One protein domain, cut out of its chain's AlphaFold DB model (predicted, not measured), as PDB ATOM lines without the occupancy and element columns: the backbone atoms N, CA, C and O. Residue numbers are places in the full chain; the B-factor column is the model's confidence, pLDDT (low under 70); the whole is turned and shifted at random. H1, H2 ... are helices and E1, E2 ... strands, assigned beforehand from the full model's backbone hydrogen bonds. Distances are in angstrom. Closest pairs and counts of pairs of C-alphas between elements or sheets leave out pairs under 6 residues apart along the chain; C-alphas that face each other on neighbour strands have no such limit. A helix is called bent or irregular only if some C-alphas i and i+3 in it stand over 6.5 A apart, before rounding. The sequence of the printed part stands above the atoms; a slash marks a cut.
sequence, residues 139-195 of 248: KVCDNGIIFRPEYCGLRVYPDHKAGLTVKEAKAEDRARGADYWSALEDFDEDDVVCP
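What this domain is: This is residues 139 to 195 of the 248 residues of an uncharacterized protein of Pseudomonas sp. CAH-1 (UniProt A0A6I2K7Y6). One longer helix, H3, makes one end of an elongated small domain, and the short helix H1 makes the other end; between them lie the short strand E1 and the links around it, with the short helix H2 off to one side. From the far end of H3 the chain folds back through a long stretch with no named element, residues 177 to 191, to reach E1, which is paired with residues 164 to 165 just before H3. The printed part has 57 residues, with three named helices and one named strand in the order H1, H2, H3, E1; under half of the residues are in named elements, and the class is mostly helix. The whole is compact, with a radius of gyration of the C-alphas of 10.5 A, and its spans of 34 by 22 by 21 A make it only just elongated.

Where its parts are: H3, the longest helix, holds residues 166 to 176 and measures 15.7 A from its first to its last C-alpha, from C-alpha 166 at (-18.475, 41.133, -2.333) to C-alpha 176 at (-9.041, 51.963, 3.984). E1 is residues 192 to 194, ending with C-alpha 194 at (-21.929, 36.634, 4.555). H1 is residues 139 to 143, beginning with C-alpha 139 at (-28.821, 25.901, 3.815). H2 is residues 152 to 156; it is irregular, but only just, with C-alphas 153 and 156 6.9 A apart.

How they stand to each other: H3 touches no helix. The closest C-alphas of H3 and E1 are those of Val 166 and Val 193, 5.8 A apart. E1 pairs with no named strand, but its residues 192 to 194 pair with residues 164 to 165, antiparallel. The closest C-alphas of H1 and E1 are those of Asn 143 and Val 192, 6.5 A apart. H2 and E1 are only just apart, at a closest distance of 8.1 A between C-alphas. H1 and H2 are apart, as are H2 and H3, and H1 and H3. In H3 every O i to N i+4 pair is within hydrogen-bond range; in H1 it is 0 of 1, with 2 of 2 O i to N i+3 pairs within range, and in H2 0 of 1, with 1 of 2.

The domain as a whole: The two C-alphas farthest apart are those of Lys 139 and Gly 177, at 34.0 A, while the first and last printed C-alphas, of Lys 139 and Pro 195, are 10.3 A apart. The printed part has no cut. The links from H1 to H2 and from H2 to H3 are short, with 8 and 9 residues. The link from H3 to E1 is long, with 15 residues, and its C-alphas lie 7 to 17 A from the mean of the C-alphas. The mean pLDDT of the printed part is 96.3, and no printed residue is under 70.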
ATOM      1  N   LYS A 139     -29.089  25.485   5.201       91.12
ATOM      2  CA  LYS A 139     -28.821  25.901   3.815       91.12
ATOM      3  C   LYS A 139     -28.518  27.390   3.653       91.12
ATOM      4  O   LYS A 139     -27.958  27.771   2.633       91.12
ATOM      5  N   VAL A 140     -28.864  28.238   4.626       94.50
ATOM      6  CA  VAL A 140     -28.513  29.666   4.567       94.50
ATOM      7  C   VAL A 140     -26.994  29.840   4.540       94.50
ATOM      8  O   VAL A 140     -26.501  30.684   3.799       94.50
ATOM      9  N   CYS A 141     -26.248  28.993   5.262       94.88
ATOM     10  CA  CYS A 141     -24.783  29.007   5.247       94.88
ATOM     11  C   CYS A 141     -24.211  28.717   3.854       94.88
ATOM     12  O   CYS A 141     -23.167  29.257   3.505       94.88
ATOM     13  N   ASP A 142     -24.881  27.886   3.051       92.19
ATOM     14  CA  ASP A 142     -24.372  27.458   1.743       92.19
ATOM     15  C   ASP A 142     -24.362  28.600   0.713       92.19
ATOM     16  O   ASP A 142     -23.622  28.543  -0.268       92.19
ATOM     17  N   ASN A 143     -25.121  29.668   0.973       93.25
ATOM     18  CA  ASN A 143     -25.101  30.886   0.165       93.25
ATOM     19  C   ASN A 143     -23.909  31.800   0.493       93.25
ATOM     20  O   ASN A 143     -23.642  32.721  -0.265       93.25
ATOM     21  N   GLY A 144     -23.216  31.586   1.615       97.06
ATOM     22  CA  GLY A 144     -22.125  32.443   2.072       97.06
ATOM     23  C   GLY A 144     -20.752  31.928   1.667       97.06
ATOM     24  O   GLY A 144     -20.392  30.795   1.997       97.06
ATOM     25  N   ILE A 145     -19.939  32.770   1.028       97.94
ATOM     26  CA  ILE A 145     -18.552  32.426   0.673       97.94
ATOM     27  C   ILE A 145     -17.745  32.046   1.919       97.94
ATOM     28  O   ILE A 145     -17.076  31.014   1.913       97.94
ATOM     29  N   ILE A 146     -17.874  32.799   3.018       96.81
ATOM     30  CA  ILE A 146     -17.095  32.590   4.258       96.81
ATOM     31  C   ILE A 146     -17.429  31.286   4.999       96.81
ATOM     32  O   ILE A 146     -16.800  30.968   6.003       96.81
ATOM     33  N   PHE A 147     -18.430  30.528   4.551       96.00
ATOM     34  CA  PHE A 147     -18.761  29.221   5.122       96.00
ATOM     35  C   PHE A 147     -18.099  28.069   4.359       96.00
ATOM     36  O   PHE A 147     -18.162  26.921   4.811       96.00
ATOM     37  N   ARG A 148     -17.459  28.345   3.219       94.44
ATOM     38  CA  ARG A 148     -16.660  27.369   2.469       94.44
ATOM     39  C   ARG A 148     -15.317  27.138   3.183       94.44
ATOM     40  O   ARG A 148     -14.772  28.099   3.730       94.44
ATOM     41  N   PRO A 149     -14.773  25.906   3.193       91.56
ATOM     42  CA  PRO A 149     -13.547  25.585   3.930       91.56
ATOM     43  C   PRO A 149     -12.354  26.491   3.604       91.56
ATOM     44  O   PRO A 149     -11.569  26.813   4.486       91.56
ATOM     45  N   GLU A 150     -12.237  26.941   2.357       93.44
ATOM     46  CA  GLU A 150     -11.111  27.749   1.881       93.44
ATOM     47  C   GLU A 150     -11.175  29.205   2.370       93.44
ATOM     48  O   GLU A 150     -10.156  29.889   2.412       93.44
ATOM     49  N   TYR A 151     -12.363  29.674   2.763       95.69
ATOM     50  CA  TYR A 151     -12.633  31.072   3.118       95.69
ATOM     51  C   TYR A 151     -13.108  31.235   4.564       95.69
ATOM     52  O   TYR A 151     -13.458  32.342   4.976       95.69
ATOM     53  N   CYS A 152     -13.116  30.165   5.365       92.62
ATOM     54  CA  CYS A 152     -13.628  30.208   6.735       92.62
ATOM     55  C   CYS A 152     -12.853  31.175   7.639       92.62
ATOM     56  O   CYS A 152     -13.436  31.749   8.556       92.62
ATOM     57  N   GLY A 153     -11.574  31.419   7.336       94.06
ATOM     58  CA  GLY A 153     -10.756  32.423   8.018       94.06
ATOM     59  C   GLY A 153     -11.252  33.861   7.830       94.06
ATOM     60  O   GLY A 153     -10.895  34.729   8.615       94.06
ATOM     61  N   LEU A 154     -12.116  34.127   6.845       96.31
ATOM     62  CA  LEU A 154     -12.678  35.456   6.605       96.31
ATOM     63  C   LEU A 154     -13.909  35.770   7.470       96.31
ATOM     64  O   LEU A 154     -14.423  36.889   7.418       96.31
ATOM     65  N   ARG A 155     -14.371  34.821   8.297       96.12
ATOM     66  CA  ARG A 155     -15.525  34.991   9.197       96.12
ATOM     67  C   ARG A 155     -15.319  36.030  10.296       96.12
ATOM     68  O   ARG A 155     -16.284  36.333  10.975       96.12
ATOM     69  N   VAL A 156     -14.117  36.573  10.475       97.00
ATOM     70  CA  VAL A 156     -13.754  37.424  11.620       97.00
ATOM     71  C   VAL A 156     -14.564  38.723  11.686       97.00
ATOM     72  O   VAL A 156     -14.987  39.116  12.767       97.00
ATOM     73  N   TYR A 157     -14.796  39.382  10.550       97.56
ATOM     74  CA  TYR A 157     -15.306  40.761  10.500       97.56
ATOM     75  C   TYR A 157     -16.717  40.996   9.915       97.56
ATOM     76  O   TYR A 157     -17.247  42.083  10.158       97.56
ATOM     77  N   PRO A 158     -17.343  40.084   9.139       97.12
ATOM     78  CA  PRO A 158     -18.712  40.291   8.671       97.12
ATOM     79  C   PRO A 158     -19.713  40.417   9.818       97.12
ATOM     80  O   PRO A 158     -19.689  39.618  10.748       97.12
ATOM     81  N   ASP A 159     -20.646  41.353   9.698       96.94
ATOM     82  CA  ASP A 159     -21.830  41.420  10.555       96.94
ATOM     83  C   ASP A 159     -22.796  40.292  10.140       96.94
ATOM     84  O   ASP A 159     -23.355  40.316   9.036       96.94
ATOM     85  N   HIS A 160     -22.991  39.273  10.986       96.25
ATOM     86  CA  HIS A 160     -23.876  38.151  10.660       96.25
ATOM     87  C   HIS A 160     -25.363  38.548  10.726       96.25
ATOM     88  O   HIS A 160     -26.218  37.900  10.106       96.25
ATOM     89  N   LYS A 161     -25.707  39.635  11.425       95.31
ATOM     90  CA  LYS A 161     -27.078  40.156  11.506       95.31
ATOM     91  C   LYS A 161     -27.477  40.877  10.221       95.31
ATOM     92  O   LYS A 161     -28.624  40.727   9.780       95.31
ATOM     93  N   ALA A 162     -26.566  41.650   9.634       96.62
ATOM     94  CA  ALA A 162     -26.785  42.429   8.415       96.62
ATOM     95  C   ALA A 162     -26.461  41.648   7.130       96.62
ATOM     96  O   ALA A 162     -27.183  41.791   6.139       96.62
ATOM     97  N   GLY A 163     -25.454  40.776   7.173       97.38
ATOM     98  CA  GLY A 163     -24.856  40.159   5.992       97.38
ATOM     99  C   GLY A 163     -23.829  41.073   5.314       97.38
ATOM    100  O   GLY A 163     -23.612  42.211   5.725       97.38
ATOM    101  N   LEU A 164     -23.175  40.550   4.277       98.19
ATOM    102  CA  LEU A 164     -22.131  41.247   3.526       98.19
ATOM    103  C   LEU A 164     -22.048  40.701   2.097       98.19
ATOM    104  O   LEU A 164     -21.981  39.486   1.900       98.19
ATOM    105  N   THR A 165     -22.003  41.588   1.110       98.56
ATOM    106  CA  THR A 165     -21.742  41.260  -0.303       98.56
ATOM    107  C   THR A 165     -20.279  41.491  -0.682       98.56
ATOM    108  O   THR A 165     -19.548  42.211   0.004       98.56
ATOM    109  N   VAL A 166     -19.835  40.916  -1.803       98.50
ATOM    110  CA  VAL A 166     -18.475  41.133  -2.333       98.50
ATOM    111  C   VAL A 166     -18.253  42.607  -2.668       98.50
ATOM    112  O   VAL A 166     -17.187  43.155  -2.379       98.50
ATOM    113  N   LYS A 167     -19.263  43.283  -3.221       98.25
ATOM    114  CA  LYS A 167     -19.232  44.721  -3.498       98.25
ATOM    115  C   LYS A 167     -18.934  45.552  -2.257       98.25
ATOM    116  O   LYS A 167     -18.081  46.441  -2.308       98.25
ATOM    117  N   GLU A 168     -19.647  45.281  -1.166       98.06
ATOM    118  CA  GLU A 168     -19.478  45.970   0.115       98.06
ATOM    119  C   GLU A 168     -18.105  45.661   0.719       98.06
ATOM    120  O   GLU A 168     -17.384  46.585   1.085       98.06
ATOM    121  N   ALA A 169     -17.689  44.392   0.717       97.81
ATOM    122  CA  ALA A 169     -16.375  43.965   1.193       97.81
ATOM    123  C   ALA A 169     -15.228  44.697   0.462       97.81
ATOM    124  O   ALA A 169     -14.391  45.351   1.088       97.81
ATOM    125  N   LYS A 170     -15.246  44.699  -0.879       96.56
ATOM    126  CA  LYS A 170     -14.262  45.416  -1.711       96.56
ATOM    127  C   LYS A 170     -14.326  46.937  -1.503       96.56
ATOM    128  O   LYS A 170     -13.313  47.625  -1.631       96.56
ATOM    129  N   ALA A 171     -15.500  47.498  -1.205       96.38
ATOM    130  CA  ALA A 171     -15.629  48.919  -0.886       96.38
ATOM    131  C   ALA A 171     -14.967  49.274   0.456       96.38
ATOM    132  O   ALA A 171     -14.306  50.312   0.534       96.38
ATOM    133  N   GLU A 172     -15.085  48.412   1.469       95.81
ATOM    134  CA  GLU A 172     -14.447  48.596   2.776       95.81
ATOM    135  C   GLU A 172     -12.911  48.581   2.684       95.81
ATOM    136  O   GLU A 172     -12.269  49.437   3.308       95.81
ATOM    137  N   ASP A 173     -12.343  47.678   1.873       96.94
ATOM    138  CA  ASP A 173     -10.905  47.613   1.554       96.94
ATOM    139  C   ASP A 173     -10.433  48.911   0.883       96.94
ATOM    140  O   ASP A 173      -9.519  49.586   1.369       96.94
ATOM    141  N   ARG A 174     -11.117  49.333  -0.193       96.12
ATOM    142  CA  ARG A 174     -10.790  50.572  -0.926       96.12
ATOM    143  C   ARG A 174     -10.849  51.807  -0.038       96.12
ATOM    144  O   ARG A 174      -9.974  52.664  -0.132       96.12
ATOM    145  N   ALA A 175     -11.857  51.906   0.827       96.19
ATOM    146  CA  ALA A 175     -12.014  53.031   1.747       96.19
ATOM    147  C   ALA A 175     -10.858  53.143   2.757       96.19
ATOM    148  O   ALA A 175     -10.626  54.221   3.305       96.19
ATOM    149  N   ARG A 176     -10.135  52.045   3.006       95.50
ATOM    150  CA  ARG A 176      -9.041  51.963   3.984       95.50
ATOM    151  C   ARG A 176      -7.660  51.795   3.356       95.50
ATOM    152  O   ARG A 176      -6.679  51.855   4.090       95.50
ATOM    153  N   GLY A 177      -7.577  51.612   2.038       95.56
ATOM    154  CA  GLY A 177      -6.325  51.281   1.357       95.56
ATOM    155  C   GLY A 177      -5.754  49.938   1.817       95.56
ATOM    156  O   GLY A 177      -4.549  49.839   2.027       95.56
ATOM    157  N   ALA A 178      -6.628  48.952   2.033       96.00
ATOM    158  CA  ALA A 178      -6.295  47.612   2.506       96.00
ATOM    159  C   ALA A 178      -6.671  46.540   1.469       96.00
ATOM    160  O   ALA A 178      -7.297  46.848   0.455       96.00
ATOM    161  N   ASP A 179      -6.269  45.299   1.734       96.38
ATOM    162  CA  ASP A 179      -6.408  44.135   0.854       96.38
ATOM    163  C   ASP A 179      -6.936  42.891   1.595       96.38
ATOM    164  O   ASP A 179      -6.688  41.754   1.180       96.38
ATOM    165  N   TYR A 180      -7.674  43.082   2.693       97.00
ATOM    166  CA  TYR A 180      -8.160  41.975   3.521       97.00
ATOM    167  C   TYR A 180      -9.127  41.063   2.750       97.00
ATOM    168  O   TYR A 180      -9.108  39.844   2.918       97.00
ATOM    169  N   TRP A 181      -9.941  41.635   1.862       97.25
ATOM    170  CA  TRP A 181     -10.908  40.923   1.029       97.25
ATOM    171  C   TRP A 181     -10.361  40.545  -0.358       97.25
ATOM    172  O   TRP A 181     -11.135  40.124  -1.218       97.25
ATOM    173  N   SER A 182      -9.046  40.643  -0.590       96.12
ATOM    174  CA  SER A 182      -8.398  40.301  -1.875       96.12
ATOM    175  C   SER A 182      -8.645  38.857  -2.328       96.12
ATOM    176  O   SER A 182      -8.768  38.588  -3.520       96.12
ATOM    177  N   ALA A 183      -8.848  37.923  -1.395       96.69
ATOM    178  CA  ALA A 183      -9.237  36.545  -1.714       96.69
ATOM    179  C   ALA A 183     -10.593  36.433  -2.450       96.69
ATOM    180  O   ALA A 183     -10.934  35.364  -2.952       96.69
ATOM    181  N   LEU A 184     -11.376  37.517  -2.508       96.69
ATOM    182  CA  LEU A 184     -12.671  37.592  -3.184       96.69
ATOM    183  C   LEU A 184     -12.588  38.235  -4.583       96.69
ATOM    184  O   LEU A 184     -13.615  38.603  -5.159       96.69
ATOM    185  N   GLU A 185     -11.385  38.442  -5.125       94.62
ATOM    186  CA  GLU A 185     -11.181  39.101  -6.422       94.62
ATOM    187  C   GLU A 185     -11.959  38.429  -7.560       94.62
ATOM    188  O   GLU A 185     -12.642  39.140  -8.298       94.62
ATOM    189  N   ASP A 186     -11.957  37.094  -7.602       95.50
ATOM    190  CA  ASP A 186     -12.587  36.278  -8.652       95.50
ATOM    191  C   ASP A 186     -14.115  36.112  -8.513       95.50
ATOM    192  O   ASP A 186     -14.737  35.442  -9.337       95.50
ATOM    193  N   PHE A 187     -14.728  36.690  -7.477       97.50
ATOM    194  CA  PHE A 187     -16.173  36.616  -7.243       97.50
ATOM    195  C   PHE A 187     -16.916  37.823  -7.822       97.50
ATOM    196  O   PHE A 187     -16.389  38.947  -7.844       97.50
ATOM    197  N   ASP A 188     -18.167  37.592  -8.226       97.75
ATOM    198  CA  ASP A 188     -19.053  38.636  -8.734       97.75
ATOM    199  C   ASP A 188     -19.404  39.627  -7.614       97.75
ATOM    200  O   ASP A 188     -19.517  39.265  -6.446       97.75
ATOM    201  N   GLU A 189     -19.590  40.907  -7.951       97.06
ATOM    202  CA  GLU A 189     -19.870  41.952  -6.950       97.06
ATOM    203  C   GLU A 189     -21.141  41.675  -6.124       97.06
ATOM    204  O   GLU A 189     -21.199  42.037  -4.946       97.06
ATOM    205  N   ASP A 190     -22.126  41.011  -6.725       97.19
ATOM    206  CA  ASP A 190     -23.400  40.671  -6.090       97.19
ATOM    207  C   ASP A 190     -23.350  39.347  -5.300       97.19
ATOM    208  O   ASP A 190     -24.332  38.988  -4.642       97.19
ATOM    209  N   ASP A 191     -22.221  38.626  -5.322       98.12
ATOM    210  CA  ASP A 191     -22.063  37.406  -4.533       98.12
ATOM    211  C   ASP A 191     -22.103  37.703  -3.027       98.12
ATOM    212  O   ASP A 191     -21.640  38.735  -2.523       98.12
ATOM    213  N   VAL A 192     -22.654  36.748  -2.279       98.31
ATOM    214  CA  VAL A 192     -22.853  36.859  -0.833       98.31
ATOM    215  C   VAL A 192     -21.617  36.348  -0.095       98.31
ATOM    216  O   VAL A 192     -21.348  35.148  -0.032       98.31
ATOM    217  N   VAL A 193     -20.880  37.264   0.529       98.19
ATOM    218  CA  VAL A 193     -19.762  36.939   1.426       98.19
ATOM    219  C   VAL A 193     -20.312  36.333   2.708       98.19
ATOM    220  O   VAL A 193     -19.985  35.194   3.046       98.19
ATOM    221  N   CYS A 194     -21.209  37.065   3.368       98.19
ATOM    222  CA  CYS A 194     -21.929  36.634   4.555       98.19
ATOM    223  C   CYS A 194     -23.442  36.722   4.319       98.19
ATOM    224  O   CYS A 194     -23.947  37.809   4.023       98.19
ATOM    225  N   PRO A 195     -24.200  35.628   4.490       97.38
ATOM    226  CA  PRO A 195     -25.649  35.680   4.486       97.38
ATOM    227  C   PRO A 195     -26.168  36.551   5.626       97.38
ATOM    228  O   PRO A 195     -25.535  36.693   6.671       97.38
TER     229      PRO A 195